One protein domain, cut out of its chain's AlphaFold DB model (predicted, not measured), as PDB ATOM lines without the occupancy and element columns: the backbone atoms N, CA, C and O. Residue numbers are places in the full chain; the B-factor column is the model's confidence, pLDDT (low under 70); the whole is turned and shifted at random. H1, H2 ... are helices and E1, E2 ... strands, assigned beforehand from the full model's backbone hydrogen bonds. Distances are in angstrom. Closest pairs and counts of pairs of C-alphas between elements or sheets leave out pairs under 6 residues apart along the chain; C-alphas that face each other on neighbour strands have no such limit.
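Overview. This is residues 18 to 83 of the 94 residues of an uncharacterized protein of Burkholderia cepacia (UniProt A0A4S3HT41). A two-stranded hairpin, E1 and E2, has the longest helix, H3, packed on it, mostly on E2. H1 packs on H3 at a steep angle, and the short helix H2 packs on E2. The printed part has 66 residues, with three named helices and two named strands in the order H1, E1, E2, H2, H3; the sheet is E1 - E2, antiparallel, and the class is mixed, helices and strands. It is compact, with a radius of gyration of the C-alphas of 11.0 A, and rounded, spanning 30 by 24 by 21 A.

Along the chain. H1, residues 18 to 25, begins at C-alpha 18 (261.586, 282.178, 323.502) and is 10.4 A long. E1 is residues 29 to 33, 12.1 A, and E2 residues 40 to 45, 17.3 A. H2 is residues 52 to 55, 5.3 A. H3, residues 65 to 76, is 16.4 A long and ends at C-alpha 76 (262.449, 296.781, 321.820).

Arrangement. H1 touches H3, the closest C-alphas being those of Leu 23 and Tyr 73, 7.2 A apart. They run the same way at a steep tilt of 68 degrees, only just short of about perpendicular. E1 and E2 form a hairpin, with N 31 and O 42 at 2.8 A and N 44 and O 29 at 2.8 A, within hydrogen-bond range. Residues 44 to 45 of E2 also pair antiparallel with residues 50 to 51. The closest C-alphas of E2 and H2 are those of Trp 43 and Gln 52, 5.4 A. Those of E2 and H3 are Gly 42 and Ala 68, 5.6 A. H2 and H3 are close but not clearly touching, at 7.8 A between the C-alphas of Gln 52 and Cys 72. H1 and H2 are apart. In H1 and H3 every O i to N i+4 pair is within hydrogen-bond range; H2 is too short for such a pair.

Size, cuts and confidence. The two C-alphas farthest apart, of Ala 18 and Asp 37, are 30.7 A apart. The printed part has no cut, and no link is long. The mean pLDDT of the printed part is 92.8, and no printed residue is under 70.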
ATOM      1  N   ALA A  18     260.442 281.847 324.346       90.31
ATOM      2  CA  ALA A  18     261.586 282.178 323.502       90.31
ATOM      3  C   ALA A  18     261.738 283.697 323.331       90.31
ATOM      4  O   ALA A  18     262.820 284.223 323.556       90.31
ATOM      5  N   GLU A  19     260.646 284.415 323.049       92.00
ATOM      6  CA  GLU A  19     260.671 285.880 322.915       92.00
ATOM      7  C   GLU A  19     261.065 286.571 324.229       92.00
ATOM      8  O   GLU A  19     261.819 287.544 324.230       92.00
ATOM      9  N   ILE A  20     260.601 286.049 325.368       91.88
ATOM     10  CA  ILE A  20     261.011 286.553 326.688       91.88
ATOM     11  C   ILE A  20     262.503 286.285 326.935       91.88
ATOM     12  O   ILE A  20     263.193 287.128 327.510       91.88
ATOM     13  N   ASP A  21     263.013 285.122 326.530       94.25
ATOM     14  CA  ASP A  21     264.434 284.788 326.644       94.25
ATOM     15  C   ASP A  21     265.311 285.691 325.760       94.25
ATOM     16  O   ASP A  21     266.340 286.184 326.224       94.25
ATOM     17  N   ASP A  22     264.870 285.999 324.539       94.81
ATOM     18  CA  ASP A  22     265.549 286.950 323.653       94.81
ATOM     19  C   ASP A  22     265.595 288.360 324.256       94.81
ATOM     20  O   ASP A  22     266.655 288.987 324.272       94.81
ATOM     21  N   LEU A  23     264.498 288.840 324.854       95.12
ATOM     22  CA  LEU A  23     264.488 290.127 325.564       95.12
ATOM     23  C   LEU A  23     265.446 290.136 326.762       95.12
ATOM     24  O   LEU A  23     266.160 291.117 326.979       95.12
ATOM     25  N   LYS A  24     265.508 289.038 327.525       95.81
ATOM     26  CA  LYS A  24     266.457 288.895 328.640       95.81
ATOM     27  C   LYS A  24     267.905 288.907 328.157       95.81
ATOM     28  O   LYS A  24     268.731 289.599 328.748       95.81
ATOM     29  N   LYS A  25     268.216 288.194 327.071       96.56
ATOM     30  CA  LYS A  25     269.539 288.218 326.418       96.56
ATOM     31  C   LYS A  25     269.888 289.602 325.881       96.56
ATOM     32  O   LYS A  25     271.047 290.002 325.950       96.56
ATOM     33  N   ALA A  26     268.888 290.342 325.405       94.88
ATOM     34  CA  ALA A  26     269.020 291.737 325.004       94.88
ATOM     35  C   ALA A  26     269.162 292.707 326.193       94.88
ATOM     36  O   ALA A  26     269.308 293.899 325.961       94.88
ATOM     37  N   GLY A  27     269.142 292.225 327.443       96.44
ATOM     38  CA  GLY A  27     269.409 293.013 328.649       96.44
ATOM     39  C   GLY A  27     268.170 293.584 329.341       96.44
ATOM     40  O   GLY A  27     268.309 294.354 330.294       96.44
ATOM     41  N   TYR A  28     266.964 293.229 328.892       97.25
ATOM     42  CA  TYR A  28     265.724 293.684 329.514       97.25
ATOM     43  C   TYR A  28     265.307 292.810 330.698       97.25
ATOM     44  O   TYR A  28     265.511 291.597 330.740       97.25
ATOM     45  N   THR A  29     264.650 293.441 331.662       96.94
ATOM     46  CA  THR A  29     264.082 292.799 332.847       96.94
ATOM     47  C   THR A  29     262.731 293.423 333.170       96.94
ATOM     48  O   THR A  29     262.573 294.640 333.101       96.94
ATOM     49  N   VAL A  30     261.765 292.584 333.551       96.50
ATOM     50  CA  VAL A  30     260.524 293.013 334.205       96.50
ATOM     51  C   VAL A  30     260.665 292.843 335.714       96.50
ATOM     52  O   VAL A  30     261.078 291.779 336.183       96.50
ATOM     53  N   HIS A  31     260.299 293.878 336.462       95.06
ATOM     54  CA  HIS A  31     260.364 293.954 337.918       95.06
ATOM     55  C   HIS A  31     259.021 294.404 338.504       95.06
ATOM     56  O   HIS A  31     258.185 294.981 337.809       95.06
ATOM     57  N   THR A  32     258.821 294.149 339.795       95.75
ATOM     58  CA  THR A  32     257.718 294.729 340.568       95.75
ATOM     59  C   THR A  32     258.042 296.179 340.910       95.75
ATOM     60  O   THR A  32     259.133 296.462 341.409       95.75
ATOM     61  N   VAL A  33     257.101 297.088 340.681       93.31
ATOM     62  CA  VAL A  33     257.223 298.483 341.109       93.31
ATOM     63  C   VAL A  33     257.022 298.534 342.624       93.31
ATOM     64  O   VAL A  33     256.002 298.074 343.137       93.31
ATOM     65  N   VAL A  34     258.026 299.040 343.337       89.44
ATOM     66  CA  VAL A  34     258.036 299.107 344.806       89.44
ATOM     67  C   VAL A  34     256.987 300.111 345.300       89.44
ATOM     68  O   VAL A  34     256.700 301.094 344.619       89.44
ATOM     69  N   ASP A  35     256.418 299.850 346.480       87.44
ATOM     70  CA  ASP A  35     255.460 300.726 347.172       87.44
ATOM     71  C   ASP A  35     254.191 301.071 346.362       87.44
ATOM     72  O   ASP A  35     253.618 302.149 346.514       87.44
ATOM     73  N   GLN A  36     253.733 300.156 345.501       83.06
ATOM     74  CA  GLN A  36     252.454 300.271 344.789       83.06
ATOM     75  C   GLN A  36     251.427 299.275 345.337       83.06
ATOM     76  O   GLN A  36     251.714 298.080 345.446       83.06
ATOM     77  N   ASP A  37     250.225 299.772 345.641       85.94
ATOM     78  CA  ASP A  37     249.031 298.971 345.924       85.94
ATOM     79  C   ASP A  37     247.907 299.380 344.946       85.94
ATOM     80  O   ASP A  37     247.474 300.537 344.972       85.94
ATOM     81  N   PRO A  38     247.453 298.486 344.045       87.25
ATOM     82  CA  PRO A  38     247.899 297.100 343.866       87.25
ATOM     83  C   PRO A  38     249.344 296.996 343.345       87.25
ATOM     84  O   PRO A  38     249.868 297.940 342.762       87.25
ATOM     85  N   VAL A  39     249.970 295.821 343.503       92.69
ATOM     86  CA  VAL A  39     251.304 295.543 342.934       92.69
ATOM     87  C   VAL A  39     251.274 295.733 341.419       92.69
ATOM     88  O   VAL A  39     250.463 295.120 340.722       92.69
ATOM     89  N   LEU A  40     252.203 296.545 340.913       95.19
ATOM     90  CA  LEU A  40     252.395 296.778 339.486       95.19
ATOM     91  C   LEU A  40     253.738 296.220 339.008       95.19
ATOM     92  O   LEU A  40     254.664 296.002 339.788       95.19
ATOM     93  N   TYR A  41     253.849 296.018 337.702       95.88
ATOM     94  CA  TYR A  41     255.013 295.497 337.005       95.88
ATOM     95  C   TYR A  41     255.486 296.506 335.962       95.88
ATOM     96  O   TYR A  41     254.678 297.136 335.274       95.88
ATOM     97  N   GLY A  42     256.803 296.636 335.832       96.06
ATOM     98  CA  GLY A  42     257.447 297.505 334.857       96.06
ATOM     99  C   GLY A  42     258.662 296.843 334.224       96.06
ATOM    100  O   GLY A  42     259.293 295.988 334.844       96.06
ATOM    101  N   TRP A  43     259.007 297.228 332.997       96.94
ATOM    102  CA  TRP A  43     260.253 296.801 332.356       96.94
ATOM    103  C   TRP A  43     261.361 297.858 332.458       96.94
ATOM    104  O   TRP A  43     261.107 299.063 332.533       96.94
ATOM    105  N   MET A  44     262.612 297.402 332.448       96.94
ATOM    106  CA  MET A  44     263.799 298.250 332.336       96.94
ATOM    107  C   MET A  44     264.949 297.531 331.626       96.94
ATOM    108  O   MET A  44     265.023 296.305 331.619       96.94
ATOM    109  N   HIS A  45     265.876 298.311 331.080       96.38
ATOM    110  CA  HIS A  45     267.156 297.871 330.544       96.38
ATOM    111  C   HIS A  45     268.286 298.582 331.318       96.38
ATOM    112  O   HIS A  45     268.614 299.735 331.012       96.38
ATOM    113  N   PRO A  46     268.887 297.935 332.339       91.00
ATOM    114  CA  PRO A  46     269.795 298.589 333.287       91.00
ATOM    115  C   PRO A  46     270.977 299.312 332.633       91.00
ATOM    116  O   PRO A  46     271.331 300.410 333.049       91.00
ATOM    117  N   SER A  47     271.547 298.740 331.569       92.75
ATOM    118  CA  SER A  47     272.741 299.290 330.912       92.75
ATOM    119  C   SER A  47     272.468 300.534 330.064       92.75
ATOM    120  O   SER A  47     273.364 301.344 329.866       92.75
ATOM    121  N   SER A  48     271.249 300.688 329.537       91.75
ATOM    122  CA  SER A  48     270.868 301.847 328.706       91.75
ATOM    123  C   SER A  48     270.006 302.848 329.464       91.75
ATOM    124  O   SER A  48     269.682 303.901 328.924       91.75
ATOM    125  N   THR A  49     269.608 302.515 330.696       90.50
ATOM    126  CA  THR A  49     268.629 303.236 331.522       90.50
ATOM    127  C   THR A  49     267.223 303.332 330.923       90.50
ATOM    128  O   THR A  49     266.345 303.923 331.545       90.50
ATOM    129  N   ALA A  50     266.958 302.727 329.756       93.12
ATOM    130  CA  ALA A  50     265.614 302.684 329.194       93.12
ATOM    131  C   ALA A  50     264.669 301.973 330.169       93.12
ATOM    132  O   ALA A  50     264.974 300.888 330.661       93.12
ATOM    133  N   SER A  51     263.534 302.591 330.470       94.75
ATOM    134  CA  SER A  51     262.582 302.069 331.442       94.75
ATOM    135  C   SER A  51     261.166 302.452 331.061       94.75
ATOM    136  O   SER A  51     260.936 303.490 330.434       94.75
ATOM    137  N   GLN A  52     260.209 301.645 331.502       94.69
ATOM    138  CA  GLN A  52     258.791 301.923 331.314       94.69
ATOM    139  C   GLN A  52     258.365 303.264 331.935       94.69
ATOM    140  O   GLN A  52     257.505 303.948 331.383       94.69
ATOM    141  N   SER A  53     259.028 303.713 333.012       93.44
ATOM    142  CA  SER A  53     258.794 305.037 333.610       93.44
ATOM    143  C   SER A  53     259.053 306.209 332.661       93.44
ATOM    144  O   SER A  53     258.507 307.287 332.871       93.44
ATOM    145  N   HIS A  54     259.858 306.029 331.611       94.81
ATOM    146  CA  HIS A  54     260.096 307.077 330.612       94.81
ATOM    147  C   HIS A  54     258.949 307.218 329.601       94.81
ATOM    148  O   HIS A  54     258.938 308.170 328.824       94.81
ATOM    149  N   TYR A  55     258.008 306.271 329.596       92.38
ATOM    150  CA  TYR A  55     256.977 306.123 328.570       92.38
ATOM    151  C   TYR A  55     255.584 305.897 329.167       92.38
ATOM    152  O   TYR A  55     254.730 305.281 328.530       92.38
ATOM    153  N   THR A  56     255.325 306.362 330.393       91.31
ATOM    154  CA  THR A  56     254.066 306.090 331.116       91.31
ATOM    155  C   THR A  56     252.819 306.645 330.423       91.31
ATOM    156  O   THR A  56     251.720 306.161 330.675       91.31
ATOM    157  N   ASP A  57     252.969 307.631 329.532       91.19
ATOM    158  CA  ASP A  57     251.904 308.162 328.669       91.19
ATOM    159  C   ASP A  57     251.403 307.139 327.631       91.19
ATOM    160  O   ASP A  57     250.266 307.224 327.156       91.19
ATOM    161  N   ARG A  58     252.241 306.153 327.289       91.62
ATOM    162  CA  ARG A  58     251.975 305.118 326.273       91.62
ATOM    163  C   ARG A  58     251.950 303.707 326.852       91.62
ATOM    164  O   ARG A  58     251.203 302.862 326.373       91.62
ATOM    165  N   GLN A  59     252.754 303.448 327.874       92.88
ATOM    166  CA  GLN A  59     252.923 302.153 328.525       92.88
ATOM    167  C   GLN A  59     252.926 302.359 330.047       92.88
ATOM    168  O   GLN A  59     253.988 302.330 330.670       92.88
ATOM    169  N   PRO A  60     251.763 302.608 330.677       93.88
ATOM    170  CA  PRO A  60     251.685 302.695 332.135       93.88
ATOM    171  C   PRO A  60     252.089 301.361 332.771       93.88
ATOM    172  O   PRO A  60     251.962 300.316 332.134       93.88
ATOM    173  N   PHE A  61     252.567 301.388 334.017       95.19
ATOM    174  CA  PHE A  61     252.889 300.162 334.751       95.19
ATOM    175  C   PHE A  61     251.683 299.223 334.817       95.19
ATOM    176  O   PHE A  61     250.549 299.670 334.982       95.19
ATOM    177  N   ARG A  62     251.944 297.921 334.687       94.06
ATOM    178  CA  ARG A  62     250.909 296.910 334.449       94.06
ATOM    179  C   ARG A  62     250.543 296.153 335.704       94.06
ATOM    180  O   ARG A  62     251.393 295.886 336.542       94.06
ATOM    181  N   LYS A  63     249.304 295.687 335.788       93.00
ATOM    182  CA  LYS A  63     248.829 294.780 336.844       93.00
ATOM    183  C   LYS A  63     249.314 293.342 336.651       93.00
ATOM    184  O   LYS A  63     249.172 292.518 337.551       93.00
ATOM    185  N   SER A  64     249.877 293.016 335.485       91.19
ATOM    186  CA  SER A  64     250.404 291.683 335.182       91.19
ATOM    187  C   SER A  64     251.815 291.726 334.602       91.19
ATOM    188  O   SER A  64     252.155 292.583 333.784       91.19
ATOM    189  N   GLN A  65     252.626 290.740 334.985       92.62
ATOM    190  CA  GLN A  65     253.981 290.576 334.461       92.62
ATOM    191  C   GLN A  65     253.985 290.292 332.949       92.62
ATOM    192  O   GLN A  65     254.856 290.782 332.235       92.62
ATOM    193  N   ALA A  66     253.007 289.525 332.452       91.19
ATOM    194  CA  ALA A  66     252.884 289.184 331.034       91.19
ATOM    195  C   ALA A  66     252.686 290.435 330.164       91.19
ATOM    196  O   ALA A  66     253.370 290.606 329.155       91.19
ATOM    197  N   GLN A  67     251.821 291.356 330.594       91.69
ATOM    198  CA  GLN A  67     251.591 292.598 329.861       91.69
ATOM    199  C   GLN A  67     252.799 293.544 329.920       91.69
ATOM    200  O   GLN A  67     253.118 294.180 328.918       91.69
ATOM    201  N   ALA A  68     253.533 293.585 331.039       94.56
ATOM    202  CA  ALA A  68     254.781 294.349 331.125       94.56
ATOM    203  C   ALA A  68     255.865 293.812 330.167       94.56
ATOM    204  O   ALA A  68     256.611 294.590 329.570       94.56
ATOM    205  N   TRP A  69     255.936 292.491 329.955       94.88
ATOM    206  CA  TRP A  69     256.822 291.908 328.941       94.88
ATOM    207  C   TRP A  69     256.414 292.285 327.513       94.88
ATOM    208  O   TRP A  69     257.287 292.516 326.680       94.88
ATOM    209  N   LEU A  70     255.120 292.403 327.225       93.06
ATOM    210  CA  LEU A  70     254.653 292.863 325.911       93.06
ATOM    211  C   LEU A  70     254.945 294.324 325.659       93.06
ATOM    212  O   LEU A  70     255.349 294.673 324.552       93.06
ATOM    213  N   ASP A  71     254.809 295.165 326.679       93.69
ATOM    214  CA  ASP A  71     255.254 296.548 326.575       93.69
ATOM    215  C   ASP A  71     256.753 296.613 326.264       93.69
ATOM    216  O   ASP A  71     257.171 297.359 325.376       93.69
ATOM    217  N   CYS A  72     257.553 295.786 326.944       95.19
ATOM    218  CA  CYS A  72     258.988 295.673 326.706       95.19
ATOM    219  C   CYS A  72     259.297 295.212 325.276       95.19
ATOM    220  O   CYS A  72     260.172 295.771 324.615       95.19
ATOM    221  N   TYR A  73     258.568 294.211 324.779       94.38
ATOM    222  CA  TYR A  73     258.692 293.723 323.409       94.38
ATOM    223  C   TYR A  73     258.355 294.816 322.394       94.38
ATOM    224  O   TYR A  73     259.116 295.036 321.448       94.38
ATOM    225  N   ALA A  74     257.250 295.530 322.617       92.88
ATOM    226  CA  ALA A  74     256.815 296.639 321.782       92.88
ATOM    227  C   ALA A  74     257.839 297.781 321.783       92.88
ATOM    228  O   ALA A  74     258.117 298.347 320.729       92.88
ATOM    229  N   TYR A  75     258.456 298.083 322.927       93.81
ATOM    230  CA  TYR A  75     259.569 299.027 322.998       93.81
ATOM    231  C   TYR A  75     260.772 298.552 322.179       93.81
ATOM    232  O   TYR A  75     261.229 299.264 321.284       93.81
ATOM    233  N   HIS A  76     261.246 297.332 322.441       94.00
ATOM    234  CA  HIS A  76     262.449 296.781 321.820       94.00
ATOM    235  C   HIS A  76     262.359 296.721 320.287       94.00
ATOM    236  O   HIS A  76     263.345 296.993 319.604       94.00
ATOM    237  N   HIS A  77     261.172 296.429 319.751       92.00
ATOM    238  CA  HIS A  77     260.928 296.306 318.311       92.00
ATOM    239  C   HIS A  77     260.385 297.589 317.655       92.00
ATOM    240  O   HIS A  77     260.052 297.578 316.472       92.00
ATOM    241  N   GLY A  78     260.276 298.702 318.391       89.88
ATOM    242  CA  GLY A  78     259.767 299.966 317.844       89.88
ATOM    243  C   GLY A  78     258.263 299.961 317.528       89.88
ATOM    244  O   GLY A  78     257.792 300.767 316.729       89.88
ATOM    245  N   HIS A  79     257.502 299.077 318.167       89.88
ATOM    246  CA  HIS A  79     256.047 298.942 318.070       89.88
ATOM    247  C   HIS A  79     255.306 299.567 319.260       89.88
ATOM    248  O   HIS A  79     254.199 299.149 319.593       89.88
ATOM    249  N   MET A  80     255.907 300.553 319.927       87.25
ATOM    250  CA  MET A  80     255.249 301.242 321.032       87.25
ATOM    251  C   MET A  80     253.888 301.813 320.608       87.25
ATOM    252  O   MET A  80     253.789 302.444 319.550       87.25
ATOM    253  N   PRO A  81     252.849 301.669 321.447       87.69
ATOM    254  CA  PRO A  81     251.546 302.221 321.135       87.69
ATOM    255  C   PRO A  81     251.595 303.755 321.146       87.69
ATOM    256  O   PRO A  81     252.351 304.383 321.888       87.69
ATOM    257  N   MET A  82     250.751 304.379 320.324       87.38
ATOM    258  CA  MET A  82     250.639 305.844 320.251       87.38
ATOM    259  C   MET A  82     249.933 306.454 321.474       87.38
ATOM    260  O   MET A  82     249.985 307.663 321.675       87.38
ATOM    261  N   LYS A  83     249.247 305.628 322.270       87.75
ATOM    262  CA  LYS A  83     248.520 306.000 323.489       87.75
ATOM    263  C   LYS A  83     248.509 304.830 324.467       87.75
ATOM    264  O   LYS A  83     248.635 303.689 324.030       87.75
TER     265      LYS A  83